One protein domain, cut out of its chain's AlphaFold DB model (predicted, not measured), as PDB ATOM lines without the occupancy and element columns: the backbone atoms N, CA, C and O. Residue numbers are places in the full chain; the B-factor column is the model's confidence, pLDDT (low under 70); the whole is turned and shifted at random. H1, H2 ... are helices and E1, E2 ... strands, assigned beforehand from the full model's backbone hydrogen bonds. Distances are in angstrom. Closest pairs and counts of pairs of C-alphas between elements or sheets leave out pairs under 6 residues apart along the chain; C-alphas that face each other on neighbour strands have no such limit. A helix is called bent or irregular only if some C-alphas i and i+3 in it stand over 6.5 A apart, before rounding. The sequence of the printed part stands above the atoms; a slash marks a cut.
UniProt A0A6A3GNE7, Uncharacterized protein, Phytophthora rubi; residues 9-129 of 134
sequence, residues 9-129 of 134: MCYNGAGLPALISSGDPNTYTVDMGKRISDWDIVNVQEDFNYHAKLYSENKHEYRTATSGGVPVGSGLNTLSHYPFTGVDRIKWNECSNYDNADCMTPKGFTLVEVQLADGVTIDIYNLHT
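AT A GLANCE: This is residues 9 to 129 of the 134 residues of an uncharacterized protein of Phytophthora rubi (UniProt A0A6A3GNE7). Two small three-stranded sheets lie partly face to face as a sandwich, and two touching helices sit beyond the first sheet, on the side away from the second. The first sheet is E1, E2 and E3, which H1 only grazes; the second is E4, E5 and E6, in which the long hairpin of E5 and E6 runs on past the first sheet. The 121 printed residues hold two named helices and six named strands in the order E1 H1 E2 H2 E3 E4 E5 E6; the class is mixed, helices and strands, with 56 residues, under half, in named elements. The first sheet, in the order E1 E2 E3, is mixed, and the second, in the order E4 E5 E6, is antiparallel. The whole is compact, with a radius of gyration of the C-alphas of 14.4 A, and flat, spanning 46 by 35 by 18 A.

HOW THE PARTS SIT: E1, residues 9 to 12, and E2, residues 41 to 45, are parallel neighbours, with N 11 and O 43 2.9 A apart, within hydrogen-bond range. Between them in the chain comes H1, residues 25 to 38, which completes a strand-helix-strand unit, two parallel neighbour strands with a helix between, with a right-handed crossover. H1 is irregular, C-alphas 35 and 38 being 7.0 A apart, and it only grazes the sheet with residues 32 to 37. H2, residues 51 to 56, touches H1 at a steep tilt of 57 degrees, the same way; their closest C-alphas, of Gly 33 and Leu 54, are 4.5 A apart. Every O i to N i+4 pair is within hydrogen-bond range in H2, and 6 of 10 in H1. E3, residues 77 to 80, is antiparallel to E2, with N 42 and O 79 2.8 A apart. E4, residues 88 to 91, E5, residues 108 to 117, and E6, residues 120 to 128, form a meander, each strand the antiparallel neighbour of the one before. N 90 and O 109 are 2.9 A apart, as are N 122 and O 114. Across the sandwich, the closest C-alphas of E2 and E6, Asn 43 and Asn 126, are 5.8 A apart.

IN THESE COORDINATES: E1 begins at C-alpha 9 (-5.238, -7.154, -9.015). H1 measures 20.9 A from first to last C-alpha, E5 28.6 A and E6 26.7 A. E6 ends at C-alpha 128 (-3.295, -19.408, -15.940).

THE WHOLE: The two C-alphas farthest apart, of Tyr 98 and Asp 118, are 47.1 A apart. The printed part has no cut. The links E1 to H1, H2 to E3 and E4 to E5 are long. Mean pLDDT of the printed part is 93.8, and residue 99 alone is under 70.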
ATOM      1  N   MET A   9      -6.608  -6.669  -8.858       98.38
ATOM      2  CA  MET A   9      -5.238  -7.154  -9.015       98.38
ATOM      3  C   MET A   9      -5.229  -8.583  -9.552       98.38
ATOM      4  O   MET A   9      -6.005  -9.434  -9.128       98.38
ATOM      5  N   CYS A  10      -4.304  -8.852 -10.467       97.69
ATOM      6  CA  CYS A  10      -3.953 -10.193 -10.911       97.69
ATOM      7  C   CYS A  10      -2.489 -10.436 -10.541       97.69
ATOM      8  O   CYS A  10      -1.631  -9.627 -10.903       97.69
ATOM      9  N   TYR A  11      -2.208 -11.490  -9.775       95.56
ATOM     10  CA  TYR A  11      -0.886 -11.720  -9.208       95.56
ATOM     11  C   TYR A  11      -0.509 -13.203  -9.173       95.56
ATOM     12  O   TYR A  11      -1.161 -14.010  -8.515       95.56
ATOM     13  N   ASN A  12       0.598 -13.558  -9.823       95.06
ATOM     14  CA  ASN A  12       1.193 -14.882  -9.690       95.06
ATOM     15  C   ASN A  12       2.065 -14.922  -8.421       95.06
ATOM     16  O   ASN A  12       3.034 -14.171  -8.305       95.06
ATOM     17  N   GLY A  13       1.702 -15.785  -7.470       93.00
ATOM     18  CA  GLY A  13       2.339 -15.900  -6.159       93.00
ATOM     19  C   GLY A  13       3.517 -16.876  -6.079       93.00
ATOM     20  O   GLY A  13       4.086 -17.012  -4.998       93.00
ATOM     21  N   ALA A  14       3.879 -17.568  -7.169       92.75
ATOM     22  CA  ALA A  14       4.996 -18.522  -7.226       92.75
ATOM     23  C   ALA A  14       5.016 -19.551  -6.069       92.75
ATOM     24  O   ALA A  14       6.062 -19.866  -5.491       92.75
ATOM     25  N   GLY A  15       3.848 -20.077  -5.690       92.88
ATOM     26  CA  GLY A  15       3.638 -20.894  -4.490       92.88
ATOM     27  C   GLY A  15       4.035 -22.366  -4.617       92.88
ATOM     28  O   GLY A  15       3.474 -23.210  -3.909       92.88
ATOM     29  N   LEU A  16       4.987 -22.693  -5.495       92.00
ATOM     30  CA  LEU A  16       5.594 -24.022  -5.581       92.00
ATOM     31  C   LEU A  16       6.309 -24.391  -4.268       92.00
ATOM     32  O   LEU A  16       6.846 -23.502  -3.606       92.00
ATOM     33  N   PRO A  17       6.375 -25.685  -3.888       90.94
ATOM     34  CA  PRO A  17       7.110 -26.132  -2.706       90.94
ATOM     35  C   PRO A  17       8.528 -25.550  -2.641       90.94
ATOM     36  O   PRO A  17       9.237 -25.567  -3.644       90.94
ATOM     37  N   ALA A  18       8.984 -25.118  -1.458       89.81
ATOM     38  CA  ALA A  18      10.308 -24.499  -1.282       89.81
ATOM     39  C   ALA A  18      11.477 -25.311  -1.870       89.81
ATOM     40  O   ALA A  18      12.444 -24.719  -2.327       89.81
ATOM     41  N   LEU A  19      11.386 -26.649  -1.899       86.94
ATOM     42  CA  LEU A  19      12.417 -27.516  -2.490       86.94
ATOM     43  C   LEU A  19      12.656 -27.247  -3.988       86.94
ATOM     44  O   LEU A  19      13.740 -27.526  -4.489       86.94
ATOM     45  N   ILE A  20      11.643 -26.741  -4.691       85.19
ATOM     46  CA  ILE A  20      11.664 -26.480  -6.136       85.19
ATOM     47  C   ILE A  20      11.341 -25.017  -6.474       85.19
ATOM     48  O   ILE A  20      11.145 -24.684  -7.639       85.19
ATOM     49  N   SER A  21      11.258 -24.143  -5.467       85.81
ATOM     50  CA  SER A  21      11.043 -22.709  -5.658       85.81
ATOM     51  C   SER A  21      12.376 -22.002  -5.908       85.81
ATOM     52  O   SER A  21      13.401 -22.367  -5.338       85.81
ATOM     53  N   SER A  22      12.364 -20.958  -6.737       82.44
ATOM     54  CA  SER A  22      13.519 -20.080  -6.968       82.44
ATOM     55  C   SER A  22      13.682 -18.991  -5.895       82.44
ATOM     56  O   SER A  22      14.635 -18.212  -5.957       82.44
ATOM     57  N   GLY A  23      12.772 -18.923  -4.915       84.50
ATOM     58  CA  GLY A  23      12.771 -17.939  -3.830       84.50
ATOM     59  C   GLY A  23      12.509 -18.553  -2.452       84.50
ATOM     60  O   GLY A  23      12.668 -19.752  -2.243       84.50
ATOM     61  N   ASP A  24      12.088 -17.717  -1.498       87.19
ATOM     62  CA  ASP A  24      11.693 -18.147  -0.148       87.19
ATOM     63  C   ASP A  24      10.179 -17.951   0.079       87.19
ATOM     64  O   ASP A  24       9.748 -16.990   0.731       87.19
ATOM     65  N   PRO A  25       9.332 -18.851  -0.457       87.12
ATOM     66  CA  PRO A  25       7.882 -18.729  -0.329       87.12
ATOM     67  C   PRO A  25       7.417 -18.840   1.131       87.12
ATOM     68  O   PRO A  25       6.347 -18.346   1.485       87.12
ATOM     69  N   ASN A  26       8.219 -19.434   2.021       85.25
ATOM     70  CA  ASN A  26       7.882 -19.519   3.438       85.25
ATOM     71  C   ASN A  26       7.871 -18.150   4.119       85.25
ATOM     72  O   ASN A  26       7.007 -17.933   4.975       85.25
ATOM     73  N   THR A  27       8.822 -17.292   3.751       85.31
ATOM     74  CA  THR A  27       8.980 -15.939   4.285       85.31
ATOM     75  C   THR A  27       8.048 -14.964   3.574       85.31
ATOM     76  O   THR A  27       7.282 -14.255   4.222       85.31
ATOM     77  N   TYR A  28       8.048 -14.960   2.239       91.88
ATOM     78  CA  TYR A  28       7.396 -13.886   1.488       91.88
ATOM     79  C   TYR A  28       5.878 -14.036   1.353       91.88
ATOM     80  O   TYR A  28       5.196 -13.027   1.201       91.88
ATOM     81  N   THR A  29       5.306 -15.243   1.461       96.25
ATOM     82  CA  THR A  29       3.859 -15.428   1.216       96.25
ATOM     83  C   THR A  29       2.967 -14.689   2.210       96.25
ATOM     84  O   THR A  29       1.934 -14.146   1.818       96.25
ATOM     85  N   VAL A  30       3.378 -14.587   3.475       96.56
ATOM     86  CA  VAL A  30       2.629 -13.801   4.468       96.56
ATOM     87  C   VAL A  30       2.632 -12.315   4.093       96.56
ATOM     88  O   VAL A  30       1.591 -11.659   4.117       96.56
ATOM     89  N   ASP A  31       3.786 -11.786   3.680       96.06
ATOM     90  CA  ASP A  31       3.917 -10.391   3.255       96.06
ATOM     91  C   ASP A  31       3.167 -10.104   1.953       96.06
ATOM     92  O   ASP A  31       2.576  -9.032   1.816       96.06
ATOM     93  N   MET A  32       3.137 -11.056   1.015       96.50
ATOM     94  CA  MET A  32       2.293 -10.974  -0.179       96.50
ATOM     95  C   MET A  32       0.819 -10.839   0.222       96.50
ATOM     96  O   MET A  32       0.164  -9.887  -0.195       96.50
ATOM     97  N   GLY A  33       0.327 -11.709   1.112       97.44
ATOM     98  CA  GLY A  33      -1.048 -11.669   1.622       97.44
ATOM     99  C   GLY A  33      -1.428 -10.325   2.250       97.44
ATOM    100  O   GLY A  33      -2.510  -9.796   1.977       97.44
ATOM    101  N   LYS A  34      -0.514  -9.724   3.025       97.62
ATOM    102  CA  LYS A  34      -0.679  -8.372   3.590       97.62
ATOM    103  C   LYS A  34      -0.791  -7.310   2.502       97.62
ATOM    104  O   LYS A  34      -1.712  -6.505   2.529       97.62
ATOM    105  N   ARG A  35       0.138  -7.307   1.544       97.44
ATOM    106  CA  ARG A  35       0.262  -6.256   0.518       97.44
ATOM    107  C   ARG A  35      -0.913  -6.217  -0.451       97.44
ATOM    108  O   ARG A  35      -1.261  -5.140  -0.919       97.44
ATOM    109  N   ILE A  36      -1.517  -7.365  -0.747       97.94
ATOM    110  CA  ILE A  36      -2.682  -7.425  -1.638       97.94
ATOM    111  C   ILE A  36      -3.998  -7.073  -0.926       97.94
ATOM    112  O   ILE A  36      -5.021  -6.987  -1.586       97.94
ATOM    113  N   SER A  37      -3.998  -6.891   0.402       98.19
ATOM    114  CA  SER A  37      -5.221  -6.729   1.210       98.19
ATOM    115  C   SER A  37      -5.974  -5.416   1.015       98.19
ATOM    116  O   SER A  37      -7.061  -5.298   1.555       98.19
ATOM    117  N   ASP A  38      -5.390  -4.432   0.332       96.81
ATOM    118  CA  ASP A  38      -6.026  -3.125   0.120       96.81
ATOM    119  C   ASP A  38      -6.667  -3.008  -1.283       96.81
ATOM    120  O   ASP A  38      -7.136  -1.937  -1.661       96.81
ATOM    121  N   TRP A  39      -6.660  -4.092  -2.071       98.56
ATOM    122  CA  TRP A  39      -7.352  -4.182  -3.362       98.56
ATOM    123  C   TRP A  39      -8.765  -4.720  -3.159       98.56
ATOM    124  O   TRP A  39      -8.977  -5.554  -2.292       98.56
ATOM    125  N   ASP A  40      -9.732  -4.293  -3.970       98.38
ATOM    126  CA  ASP A  40     -11.116  -4.736  -3.767       98.38
ATOM    127  C   ASP A  40     -11.333  -6.190  -4.201       98.38
ATOM    128  O   ASP A  40     -12.078  -6.926  -3.552       98.38
ATOM    129  N   ILE A  41     -10.690  -6.606  -5.299       98.69
ATOM    130  CA  ILE A  41     -10.733  -7.976  -5.825       98.69
ATOM    131  C   ILE A  41      -9.330  -8.391  -6.277       98.69
ATOM    132  O   ILE A  41      -8.668  -7.679  -7.037       98.69
ATOM    133  N   VAL A  42      -8.884  -9.578  -5.871       98.81
ATOM    134  CA  VAL A  42      -7.579 -10.133  -6.239       98.81
ATOM    135  C   VAL A  42      -7.727 -11.535  -6.809       98.81
ATOM    136  O   VAL A  42      -8.221 -12.442  -6.144       98.81
ATOM    137  N   ASN A  43      -7.217 -11.727  -8.020       98.69
ATOM    138  CA  ASN A  43      -6.976 -13.031  -8.614       98.69
ATOM    139  C   ASN A  43      -5.523 -13.437  -8.391       98.69
ATOM    140  O   ASN A  43      -4.605 -12.738  -8.819       98.69
ATOM    141  N   VAL A  44      -5.323 -14.585  -7.752       98.25
ATOM    142  CA  VAL A  44      -4.002 -15.154  -7.489       98.25
ATOM    143  C   VAL A  44      -3.789 -16.394  -8.353       98.25
ATOM    144  O   VAL A  44      -4.695 -17.223  -8.478       98.25
ATOM    145  N   GLN A  45      -2.602 -16.511  -8.952       97.81
ATOM    146  CA  GLN A  45      -2.123 -17.709  -9.649       97.81
ATOM    147  C   GLN A  45      -0.968 -18.356  -8.878       97.81
ATOM    148  O   GLN A  45      -0.304 -17.707  -8.072       97.81
ATOM    149  N   GLU A  46      -0.728 -19.641  -9.140       95.12
ATOM    150  CA  GLU A  46       0.275 -20.470  -8.453       95.12
ATOM    151  C   GLU A  46       0.159 -20.490  -6.925       95.12
ATOM    152  O   GLU A  46       1.119 -20.775  -6.212       95.12
ATOM    153  N   ASP A  47      -1.033 -20.244  -6.396       96.88
ATOM    154  CA  ASP A  47      -1.313 -20.398  -4.977       96.88
ATOM    155  C   ASP A  47      -1.519 -21.881  -4.625       96.88
ATOM    156  O   ASP A  47      -2.643 -22.366  -4.468       96.88
ATOM    157  N   PHE A  48      -0.407 -22.622  -4.583       95.06
ATOM    158  CA  PHE A  48      -0.386 -24.063  -4.338       95.06
ATOM    159  C   PHE A  48      -0.137 -24.393  -2.858       95.06
ATOM    160  O   PHE A  48      -1.066 -24.620  -2.084       95.06
ATOM    161  N   ASN A  49       1.130 -24.453  -2.435       95.31
ATOM    162  CA  ASN A  49       1.524 -25.062  -1.159       95.31
ATOM    163  C   ASN A  49       1.547 -24.080   0.020       95.31
ATOM    164  O   ASN A  49       1.716 -24.504   1.165       95.31
ATOM    165  N   TYR A  50       1.360 -22.786  -0.245       96.19
ATOM    166  CA  TYR A  50       1.459 -21.716   0.752       96.19
ATOM    167  C   TYR A  50       0.148 -20.956   0.981       96.19
ATOM    168  O   TYR A  50       0.143 -19.955   1.693       96.19
ATOM    169  N   HIS A  51      -0.973 -21.482   0.485       97.38
ATOM    170  CA  HIS A  51      -2.309 -20.892   0.602       97.38
ATOM    171  C   HIS A  51      -2.674 -20.431   2.019       97.38
ATOM    172  O   HIS A  51      -3.090 -19.293   2.231       97.38
ATOM    173  N   ALA A  52      -2.445 -21.279   3.026       97.19
ATOM    174  CA  ALA A  52      -2.732 -20.922   4.415       97.19
ATOM    175  C   ALA A  52      -1.910 -19.711   4.900       97.19
ATOM    176  O   ALA A  52      -2.418 -18.903   5.672       97.19
ATOM    177  N   LYS A  53      -0.665 -19.559   4.426       97.12
ATOM    178  CA  LYS A  53       0.178 -18.391   4.729       97.12
ATOM    179  C   LYS A  53      -0.272 -17.150   3.970       97.12
ATOM    180  O   LYS A  53      -0.257 -16.066   4.536       97.12
ATOM    181  N   LEU A  54      -0.691 -17.305   2.712       97.75
ATOM    182  CA  LEU A  54      -1.244 -16.200   1.930       97.75
ATOM    183  C   LEU A  54      -2.475 -15.620   2.635       97.75
ATOM    184  O   LEU A  54      -2.649 -14.408   2.698       97.75
ATOM    185  N   TYR A  55      -3.308 -16.489   3.208       97.69
ATOM    186  CA  TYR A  55      -4.562 -16.098   3.843       97.69
ATOM    187  C   TYR A  55      -4.414 -15.663   5.306       97.69
ATOM    188  O   TYR A  55      -5.310 -14.979   5.802       97.69
ATOM    189  N   SER A  56      -3.325 -16.023   5.997       97.44
ATOM    190  CA  SER A  56      -3.214 -15.860   7.457       97.44
ATOM    191  C   SER A  56      -3.286 -14.412   7.929       97.44
ATOM    192  O   SER A  56      -3.784 -14.153   9.019       97.44
ATOM    193  N   GLU A  57      -2.787 -13.476   7.121       97.00
ATOM    194  CA  GLU A  57      -2.811 -12.036   7.421       97.00
ATOM    195  C   GLU A  57      -3.456 -11.208   6.297       97.00
ATOM    196  O   GLU A  57      -3.359  -9.981   6.281       97.00
ATOM    197  N   ASN A  58      -4.129 -11.872   5.352       98.25
ATOM    198  CA  ASN A  58      -4.937 -11.192   4.347       98.25
ATOM    199  C   ASN A  58      -6.271 -10.715   4.952       98.25
ATOM    200  O   ASN A  58      -6.788 -11.358   5.869       98.25
ATOM    201  N   LYS A  59      -6.848  -9.623   4.430       98.56
ATOM    202  CA  LYS A  59      -8.062  -8.995   4.988       98.56
ATOM    203  C   LYS A  59      -9.362  -9.195   4.203       98.56
ATOM    204  O   LYS A  59     -10.403  -8.870   4.752       98.56
ATOM    205  N   HIS A  60      -9.345  -9.744   2.988       98.69
ATOM    206  CA  HIS A  60     -10.577  -9.940   2.207       98.69
ATOM    207  C   HIS A  60     -11.559 -10.867   2.932       98.69
ATOM    208  O   HIS A  60     -11.144 -11.887   3.477       98.69
ATOM    209  N   GLU A  61     -12.847 -10.568   2.942       98.12
ATOM    210  CA  GLU A  61     -13.855 -11.368   3.646       98.12
ATOM    211  C   GLU A  61     -14.302 -12.579   2.822       98.12
ATOM    212  O   GLU A  61     -14.590 -13.643   3.374       98.12
ATOM    213  N   TYR A  62     -14.311 -12.435   1.497       98.62
ATOM    214  CA  TYR A  62     -14.788 -13.450   0.568       98.62
ATOM    215  C   TYR A  62     -13.607 -14.043  -0.180       98.62
ATOM    216  O   TYR A  62     -12.832 -13.336  -0.822       98.62
ATOM    217  N   ARG A  63     -13.421 -15.355  -0.050       98.25
ATOM    218  CA  ARG A  63     -12.250 -16.051  -0.585       98.25
ATOM    219  C   ARG A  63     -12.636 -17.417  -1.108       98.25
ATOM    220  O   ARG A  63     -13.392 -18.142  -0.465       98.25
ATOM    221  N   THR A  64     -12.053 -17.810  -2.233       98.50
ATOM    222  CA  THR A  64     -12.141 -19.195  -2.691       98.50
ATOM    223  C   THR A  64     -11.296 -20.094  -1.794       98.50
ATOM    224  O   THR A  64     -10.214 -19.704  -1.342       98.50
ATOM    225  N   ALA A  65     -11.760 -21.322  -1.566       97.12
ATOM    226  CA  ALA A  65     -10.933 -22.366  -0.974       97.12
ATOM    227  C   ALA A  65      -9.893 -22.872  -1.990       97.12
ATOM    228  O   ALA A  65     -10.164 -22.923  -3.198       97.12
ATOM    229  N   THR A  66      -8.730 -23.296  -1.489       95.88
ATOM    230  CA  THR A  66      -7.706 -23.960  -2.306       95.88
ATOM    231  C   THR A  66      -8.247 -25.220  -2.989       95.88
ATOM    232  O   THR A  66      -9.032 -25.976  -2.416       95.88
ATOM    233  N   SER A  67      -7.791 -25.464  -4.218       96.56
ATOM    234  CA  SER A  67      -7.995 -26.725  -4.942       96.56
ATOM    235  C   SER A  67      -6.926 -27.785  -4.621       96.56
ATOM    236  O   SER A  67      -6.975 -28.884  -5.169       96.56
ATOM    237  N   GLY A  68      -5.978 -27.479  -3.728       96.00
ATOM    238  CA  GLY A  68      -4.874 -28.351  -3.321       96.00
ATOM    239  C   GLY A  68      -3.495 -27.782  -3.672       96.00
ATOM    240  O   GLY A  68      -3.369 -26.786  -4.381       96.00
ATOM    241  N   GLY A  69      -2.441 -28.430  -3.171       93.38
ATOM    242  CA  GLY A  69      -1.066 -28.153  -3.598       93.38
ATOM    243  C   GLY A  69      -0.734 -28.835  -4.926       93.38
ATOM    244  O   GLY A  69      -1.533 -29.614  -5.455       93.38
ATOM    245  N   VAL A  70       0.472 -28.602  -5.447       90.75
ATOM    246  CA  VAL A  70       0.952 -29.379  -6.600       90.75
ATOM    247  C   VAL A  70       1.070 -30.868  -6.231       90.75
ATOM    248  O   VAL A  70       1.466 -31.181  -5.103       90.75
ATOM    249  N   PRO A  71       0.739 -31.806  -7.140       89.88
ATOM    250  CA  PRO A  71       0.289 -31.608  -8.529       89.88
ATOM    251  C   PRO A  71      -1.243 -31.507  -8.707       89.88
ATOM    252  O   PRO A  71      -1.742 -31.499  -9.828       89.88
ATOM    253  N   VAL A  72      -2.019 -31.494  -7.619       90.81
ATOM    254  CA  VAL A  72      -3.481 -31.680  -7.665       90.81
ATOM    255  C   VAL A  72      -4.240 -30.372  -7.869       90.81
ATOM    256  O   VAL A  72      -5.250 -30.361  -8.564       90.81
ATOM    257  N   GLY A  73      -3.792 -29.280  -7.255       94.38
ATOM    258  CA  GLY A  73      -4.491 -28.001  -7.319       94.38
ATOM    259  C   GLY A  73      -4.149 -27.188  -8.559       94.38
ATOM    260  O   GLY A  73      -3.042 -27.259  -9.080       94.38
ATOM    261  N   SER A  74      -5.102 -26.367  -9.000       95.25
ATOM    262  CA  SER A  74      -4.937 -25.430 -10.120       95.25
ATOM    263  C   SER A  74      -4.098 -24.200  -9.766       95.25
ATOM    264  O   SER A  74      -3.645 -23.491 -10.657       95.25
ATOM    265  N   GLY A  75      -3.923 -23.914  -8.470       96.56
ATOM    266  CA  GLY A  75      -3.239 -22.709  -7.990       96.56
ATOM    267  C   GLY A  75      -4.004 -21.410  -8.252       96.56
ATOM    268  O   GLY A  75      -3.435 -20.335  -8.099       96.56
ATOM    269  N   LEU A  76      -5.270 -21.497  -8.674       98.19
ATOM    270  CA  LEU A  76      -6.114 -20.348  -8.996       98.19
ATOM    271  C   LEU A  76      -7.052 -20.042  -7.833       98.19
ATOM    272  O   LEU A  76      -7.897 -20.877  -7.495       98.19
ATOM    273  N   ASN A  77      -6.953 -18.851  -7.252       98.38
ATOM    274  CA  ASN A  77      -7.848 -18.402  -6.185       98.38
ATOM    275  C   ASN A  77      -8.276 -16.948  -6.384       98.38
ATOM    276  O   ASN A  77      -7.545 -16.159  -6.980       98.38
ATOM    277  N   THR A  78      -9.457 -16.609  -5.872       98.75
ATOM    278  CA  THR A  78      -9.996 -15.245  -5.882       98.75
ATOM    279  C   THR A  78     -10.292 -14.801  -4.454       98.75
ATOM    280  O   THR A  78     -10.851 -15.560  -3.658       98.75
ATOM    281  N   LEU A  79      -9.894 -13.573  -4.133       98.75
ATOM    282  CA  LEU A  79     -10.166 -12.878  -2.883       98.75
ATOM    283  C   LEU A  79     -10.931 -11.590  -3.201       98.75
ATOM    284  O   LEU A  79     -10.670 -10.969  -4.228       98.75
ATOM    285  N   SER A  80     -11.881 -11.199  -2.358       98.62
ATOM    286  CA  SER A  80     -12.739 -10.041  -2.601       98.62
ATOM    287  C   SER A  80     -13.249  -9.435  -1.294       98.62
ATOM    288  O   SER A  80     -13.579 -10.161  -0.353       98.62
ATOM    289  N   HIS A  81     -13.348  -8.109  -1.260       98.50
ATOM    290  CA  HIS A  81     -14.105  -7.367  -0.246       98.50
ATOM    291  C   HIS A  81     -15.609  -7.316  -0.559       98.50
ATOM    292  O   HIS A  81     -16.433  -7.033   0.309       98.50
ATOM    293  N   TYR A  82     -15.984  -7.651  -1.792       98.31
ATOM    294  CA  TYR A  82     -17.369  -7.808  -2.223       98.31
ATOM    295  C   TYR A  82     -17.831  -9.269  -2.141       98.31
ATOM    296  O   TYR A  82     -17.044 -10.171  -2.462       98.31
ATOM    297  N   PRO A  83     -19.101  -9.523  -1.779       98.19
ATOM    298  CA  PRO A  83     -19.625 -10.870  -1.642       98.19
ATOM    299  C   PRO A  83     -19.618 -11.658  -2.949       98.19
ATOM    300  O   PRO A  83     -20.026 -11.164  -4.000       98.19
ATOM    301  N   PHE A  84     -19.220 -12.922  -2.837       98.19
ATOM    302  CA  PHE A  84     -19.451 -13.973  -3.823       98.19
ATOM    303  C   PHE A  84     -19.592 -15.320  -3.106       98.19
ATOM    304  O   PHE A  84     -19.162 -15.481  -1.959       98.19
ATOM    305  N   THR A  85     -20.177 -16.306  -3.782       94.94
ATOM    306  CA  THR A  85     -20.290 -17.674  -3.266       94.94
ATOM    307  C   THR A  85     -19.901 -18.688  -4.322       94.94
ATOM    308  O   THR A  85     -20.316 -18.573  -5.471       94.94
ATOM    309  N   GLY A  86     -19.175 -19.724  -3.907       93.69
ATOM    310  CA  GLY A  86     -18.721 -20.768  -4.818       93.69
ATOM    311  C   GLY A  86     -17.580 -20.313  -5.726       93.69
ATOM    312  O   GLY A  86     -17.073 -19.197  -5.626       93.69
ATOM    313  N   VAL A  87     -17.125 -21.243  -6.560       98.00
ATOM    314  CA  VAL A  87     -16.135 -21.014  -7.613       98.00
ATOM    315  C   VAL A  87     -16.263 -22.131  -8.634       98.00
ATOM    316  O   VAL A  87     -16.194 -23.309  -8.272       98.00
ATOM    317  N   ASP A  88     -16.400 -21.771  -9.903       98.31
ATOM    318  CA  ASP A  88     -16.282 -22.733 -10.991       98.31
ATOM    319  C   ASP A  88     -14.815 -22.875 -11.378       98.31
ATOM    320  O   ASP A  88     -14.075 -21.892 -11.442       98.31
ATOM    321  N   ARG A  89     -14.365 -24.113 -11.609       98.00
ATOM    322  CA  ARG A  89     -12.974 -24.431 -11.957       98.00
ATOM    323  C   ARG A  89     -12.953 -25.283 -13.217       98.00
ATOM    324  O   ARG A  89     -13.375 -26.437 -13.189       98.00
ATOM    325  N   ILE A  90     -12.457 -24.718 -14.311       97.38
ATOM    326  CA  ILE A  90     -12.441 -25.364 -15.620       97.38
ATOM    327  C   ILE A  90     -10.989 -25.621 -16.003       97.38
ATOM    328  O   ILE A  90     -10.202 -24.686 -16.137       97.38
ATOM    329  N   LYS A  91     -10.632 -26.894 -16.184       95.00
ATOM    330  CA  LYS A  91      -9.317 -27.301 -16.690       95.00
ATOM    331  C   LYS A  91      -9.250 -27.083 -18.206       95.00
ATOM    332  O   LYS A  91     -10.233 -27.334 -18.901       95.00
ATOM    333  N   TRP A  92      -8.091 -26.681 -18.724       94.31
ATOM    334  CA  TRP A  92      -7.843 -26.691 -20.167       94.31
ATOM    335  C   TRP A  92      -7.941 -28.112 -20.743       94.31
ATOM    336  O   TRP A  92      -7.508 -29.084 -20.119       94.31
ATOM    337  N   ASN A  93      -8.502 -28.226 -21.952       91.44
ATOM    338  CA  ASN A  93      -8.598 -29.504 -22.669       91.44
ATOM    339  C   ASN A  93      -7.230 -29.995 -23.160       91.44
ATOM    340  O   ASN A  93      -7.007 -31.198 -23.263       91.44
ATOM    341  N   GLU A  94      -6.325 -29.059 -23.439       88.75
ATOM    342  CA  GLU A  94      -4.977 -29.307 -23.936       88.75
ATOM    343  C   GLU A  94      -3.958 -28.643 -23.001       88.75
ATOM    344  O   GLU A  94      -4.223 -27.585 -22.428       88.75
ATOM    345  N   CYS A  95      -2.806 -29.286 -22.820       87.25
ATOM    346  CA  CYS A  95      -1.662 -28.765 -22.073       87.25
ATOM    347  C   CYS A  95      -0.373 -29.138 -22.812       87.25
ATOM    348  O   CYS A  95      -0.326 -30.188 -23.463       87.25
ATOM    349  N   SER A  96       0.665 -28.307 -22.706       81.00
ATOM    350  CA  SER A  96       1.995 -28.618 -23.222       81.00
ATOM    351  C   SER A  96       2.931 -29.036 -22.093       81.00
ATOM    352  O   SER A  96       2.810 -28.596 -20.956       81.00
ATOM    353  N   ASN A  97       3.884 -29.907 -22.420       80.12
ATOM    354  CA  ASN A  97       5.066 -30.144 -21.591       80.12
ATOM    355  C   ASN A  97       6.366 -29.776 -22.338       80.12
ATOM    356  O   ASN A  97       7.443 -30.222 -21.948       80.12
ATOM    357  N   TYR A  98       6.257 -29.071 -23.473       72.56
ATOM    358  CA  TYR A  98       7.364 -28.890 -24.417       72.56
ATOM    359  C   TYR A  98       8.486 -28.018 -23.837       72.56
ATOM    360  O   TYR A  98       9.628 -28.469 -23.782       72.56
ATOM    361  N   ASP A  99       8.147 -26.826 -23.342       69.44
ATOM    362  CA  ASP A  99       9.114 -25.908 -22.720       69.44
ATOM    363  C   ASP A  99       9.069 -25.938 -21.190       69.44
ATOM    364  O   ASP A  99      10.072 -25.703 -20.522       69.44
ATOM    365  N   ASN A 100       7.895 -26.221 -20.629       74.06
ATOM    366  CA  ASN A 100       7.621 -26.202 -19.197       74.06
ATOM    367  C   ASN A 100       6.711 -27.366 -18.830       74.06
ATOM    368  O   ASN A 100       6.004 -27.883 -19.681       74.06
ATOM    369  N   ALA A 101       6.699 -27.782 -17.567       77.00
ATOM    370  CA  ALA A 101       5.939 -28.948 -17.120       77.00
ATOM    371  C   ALA A 101       4.448 -28.638 -16.839       77.00
ATOM    372  O   ALA A 101       3.919 -28.991 -15.780       77.00
ATOM    373  N   ASP A 102       3.758 -27.954 -17.755       76.50
ATOM    374  CA  ASP A 102       2.429 -27.384 -17.499       76.50
ATOM    375  C   ASP A 102       1.319 -28.431 -17.343       76.50
ATOM    376  O   ASP A 102       0.342 -28.187 -16.634       76.50
ATOM    377  N   CYS A 103       1.488 -29.643 -17.881       81.62
ATOM    378  CA  CYS A 103       0.560 -30.747 -17.625       81.62
ATOM    379  C   CYS A 103       0.665 -31.327 -16.198       81.62
ATOM    380  O   CYS A 103      -0.135 -32.196 -15.841       81.62
ATOM    381  N   MET A 104       1.636 -30.896 -15.380       80.50
ATOM    382  CA  MET A 104       1.804 -31.376 -13.999       80.50
ATOM    383  C   MET A 104       0.827 -30.748 -12.999       80.50
ATOM    384  O   MET A 104       0.786 -31.174 -11.848       80.50
ATOM    385  N   THR A 105       0.041 -29.755 -13.414       83.81
ATOM    386  CA  THR A 105      -1.042 -29.173 -12.609       83.81
ATOM    387  C   THR A 105      -2.284 -28.999 -13.485       83.81
ATOM    388  O   THR A 105      -2.159 -28.880 -14.707       83.81
ATOM    389  N   PRO A 106      -3.509 -28.999 -12.931       89.19
ATOM    390  CA  PRO A 106      -4.709 -28.705 -13.706       89.19
ATOM    391  C   PRO A 106      -4.797 -27.205 -14.025       89.19
ATOM    392  O   PRO A 106      -5.612 -26.482 -13.448       89.19
ATOM    393  N   LYS A 107      -3.958 -26.742 -14.962       91.31
ATOM    394  CA  LYS A 107      -4.066 -25.402 -15.545       91.31
ATOM    395  C   LYS A 107      -5.436 -25.212 -16.184       91.31
ATOM    396  O   LYS A 107      -6.057 -26.160 -16.675       91.31
ATOM    397  N   GLY A 108      -5.917 -23.981 -16.143       95.56
ATOM    398  CA  GLY A 108      -7.298 -23.693 -16.471       95.56
ATOM    399  C   GLY A 108      -7.677 -22.254 -16.188       95.56
ATOM    400  O   GLY A 108      -6.830 -21.354 -16.148       95.56
ATOM    401  N   PHE A 109      -8.963 -22.079 -15.919       98.00
ATOM    402  CA  PHE A 109      -9.509 -20.845 -15.392       98.00
ATOM    403  C   PHE A 109     -10.520 -21.088 -14.276       98.00
ATOM    404  O   PHE A 109     -11.031 -22.198 -14.094       98.00
ATOM    405  N   THR A 110     -10.810 -20.030 -13.527       98.62
ATOM    406  CA  THR A 110     -11.907 -20.000 -12.564       98.62
ATOM    407  C   THR A 110     -12.867 -18.874 -12.866       98.62
ATOM    408  O   THR A 110     -12.455 -17.861 -13.428       98.62
ATOM    409  N   LEU A 111     -14.113 -19.046 -12.439       98.50
ATOM    410  CA  LEU A 111     -15.153 -18.027 -12.479       98.50
ATOM    411  C   LEU A 111     -15.760 -17.863 -11.081       98.50
ATOM    412  O   LEU A 111     -16.100 -18.851 -10.425       98.50
ATOM    413  N   VAL A 112     -15.890 -16.611 -10.649       98.56
ATOM    414  CA  VAL A 112     -16.749 -16.204  -9.531       98.56
ATOM    415  C   VAL A 112     -17.623 -15.028  -9.975       98.56
ATOM    416  O   VAL A 112     -17.132 -14.117 -10.642       98.56
ATOM    417  N   GLU A 113     -18.901 -15.040  -9.601       98.50
ATOM    418  CA  GLU A 113     -19.802 -13.895  -9.771       98.50
ATOM    419  C   GLU A 113     -19.746 -13.038  -8.498       98.50
ATOM    420  O   GLU A 113     -20.098 -13.498  -7.409       98.50
ATOM    421  N   VAL A 114     -19.258 -11.804  -8.619       98.38
ATOM    422  CA  VAL A 114     -19.090 -10.860  -7.506       98.38
ATOM    423  C   VAL A 114     -20.209  -9.825  -7.523       98.38
ATOM    424  O   VAL A 114     -20.455  -9.183  -8.543       98.38
ATOM    425  N   GLN A 115     -20.856  -9.604  -6.379       97.81
ATOM    426  CA  GLN A 115     -21.900  -8.592  -6.207       97.81
ATOM    427  C   GLN A 115     -21.293  -7.256  -5.745       97.81
ATOM    428  O   GLN A 115     -20.906  -7.114  -4.587       97.81
ATOM    429  N   LEU A 116     -21.249  -6.252  -6.627       95.38
ATOM    430  CA  LEU A 116     -20.680  -4.928  -6.324       95.38
ATOM    431  C   LEU A 116     -21.639  -4.018  -5.535       95.38
ATOM    432  O   LEU A 116     -21.207  -3.211  -4.715       95.38
ATOM    433  N   ALA A 117     -22.938  -4.112  -5.824       93.75
ATOM    434  CA  ALA A 117     -24.034  -3.370  -5.191       93.75
ATOM    435  C   ALA A 117     -25.366  -4.070  -5.499       93.75
ATOM    436  O   ALA A 117     -25.386  -4.937  -6.367       93.75
ATOM    437  N   ASP A 118     -26.476  -3.687  -4.863       93.31
ATOM    438  CA  ASP A 118     -27.802  -4.278  -5.113       93.31
ATOM    439  C   ASP A 118     -28.141  -4.346  -6.615       93.31
ATOM    440  O   ASP A 118     -28.253  -3.326  -7.297       93.31
ATOM    441  N   GLY A 119     -28.296  -5.566  -7.140       94.44
ATOM    442  CA  GLY A 119     -28.624  -5.815  -8.550       94.44
ATOM    443  C   GLY A 119     -27.481  -5.585  -9.549       94.44
ATOM    444  O   GLY A 119     -27.720  -5.642 -10.752       94.44
ATOM    445  N   VAL A 120     -26.254  -5.337  -9.079       95.50
ATOM    446  CA  VAL A 120     -25.056  -5.131  -9.909       95.50
ATOM    447  C   VAL A 120     -24.023  -6.219  -9.626       95.50
ATOM    448  O   VAL A 120     -23.352  -6.182  -8.590       95.50
ATOM    449  N   THR A 121     -23.881  -7.163 -10.554       97.00
ATOM    450  CA  THR A 121     -22.883  -8.240 -10.502       97.00
ATOM    451  C   THR A 121     -21.845  -8.100 -11.612       97.00
ATOM    452  O   THR A 121     -22.090  -7.461 -12.639       97.00
ATOM    453  N   ILE A 122     -20.670  -8.688 -11.391       97.12
ATOM    454  CA  ILE A 122     -19.633  -8.871 -12.406       97.12
ATOM    455  C   ILE A 122     -19.086 -10.296 -12.349       97.12
ATOM    456  O   ILE A 122     -18.885 -10.851 -11.269       97.12
ATOM    457  N   ASP A 123     -18.771 -10.847 -13.515       98.38
ATOM    458  CA  ASP A 123     -18.062 -12.117 -13.625       98.38
ATOM    459  C   ASP A 123     -16.552 -11.879 -13.599       98.38
ATOM    460  O   ASP A 123     -16.001 -11.156 -14.436       98.38
ATOM    461  N   ILE A 124     -15.863 -12.515 -12.654       98.38
ATOM    462  CA  ILE A 124     -14.410 -12.450 -12.527       98.38
ATOM    463  C   ILE A 124     -13.801 -13.760 -13.015       98.38
ATOM    464  O   ILE A 124     -13.955 -14.808 -12.386       98.38
ATOM    465  N   TYR A 125     -13.044 -13.673 -14.110       98.38
ATOM    466  CA  TYR A 125     -12.289 -14.792 -14.666       98.38
ATOM    467  C   TYR A 125     -10.818 -14.715 -14.240       98.38
ATOM    468  O   TYR A 125     -10.148 -13.706 -14.468       98.38
ATOM    469  N   ASN A 126     -10.298 -15.789 -13.641       98.38
ATOM    470  CA  ASN A 126      -8.879 -15.945 -13.293       98.38
ATOM    471  C   ASN A 126      -8.270 -17.051 -14.156       98.38
ATOM    472  O   ASN A 126      -8.719 -18.189 -14.060       98.38
ATOM    473  N   LEU A 127      -7.274 -16.745 -14.985       96.44
ATOM    474  CA  LEU A 127      -6.697 -17.689 -15.941       96.44
ATOM    475  C   LEU A 127      -5.205 -17.885 -15.671       96.44
ATOM    476  O   LEU A 127      -4.487 -16.922 -15.412       96.44
ATOM    477  N   HIS A 128      -4.725 -19.119 -15.826       93.94
ATOM    478  CA  HIS A 128      -3.295 -19.408 -15.940       93.94
ATOM    479  C   HIS A 128      -3.083 -20.357 -17.122       93.94
ATOM    480  O   HIS A 128      -3.507 -21.517 -17.102       93.94
ATOM    481  N   THR A 129      -2.496 -19.819 -18.188       89.94
ATOM    482  CA  THR A 129      -2.273 -20.510 -19.463       89.94
ATOM    483  C   THR A 129      -0.975 -21.319 -19.451       89.94
ATOM    484  O   THR A 129      -0.257 -21.373 -18.446       89.94
TER     485      THR A 129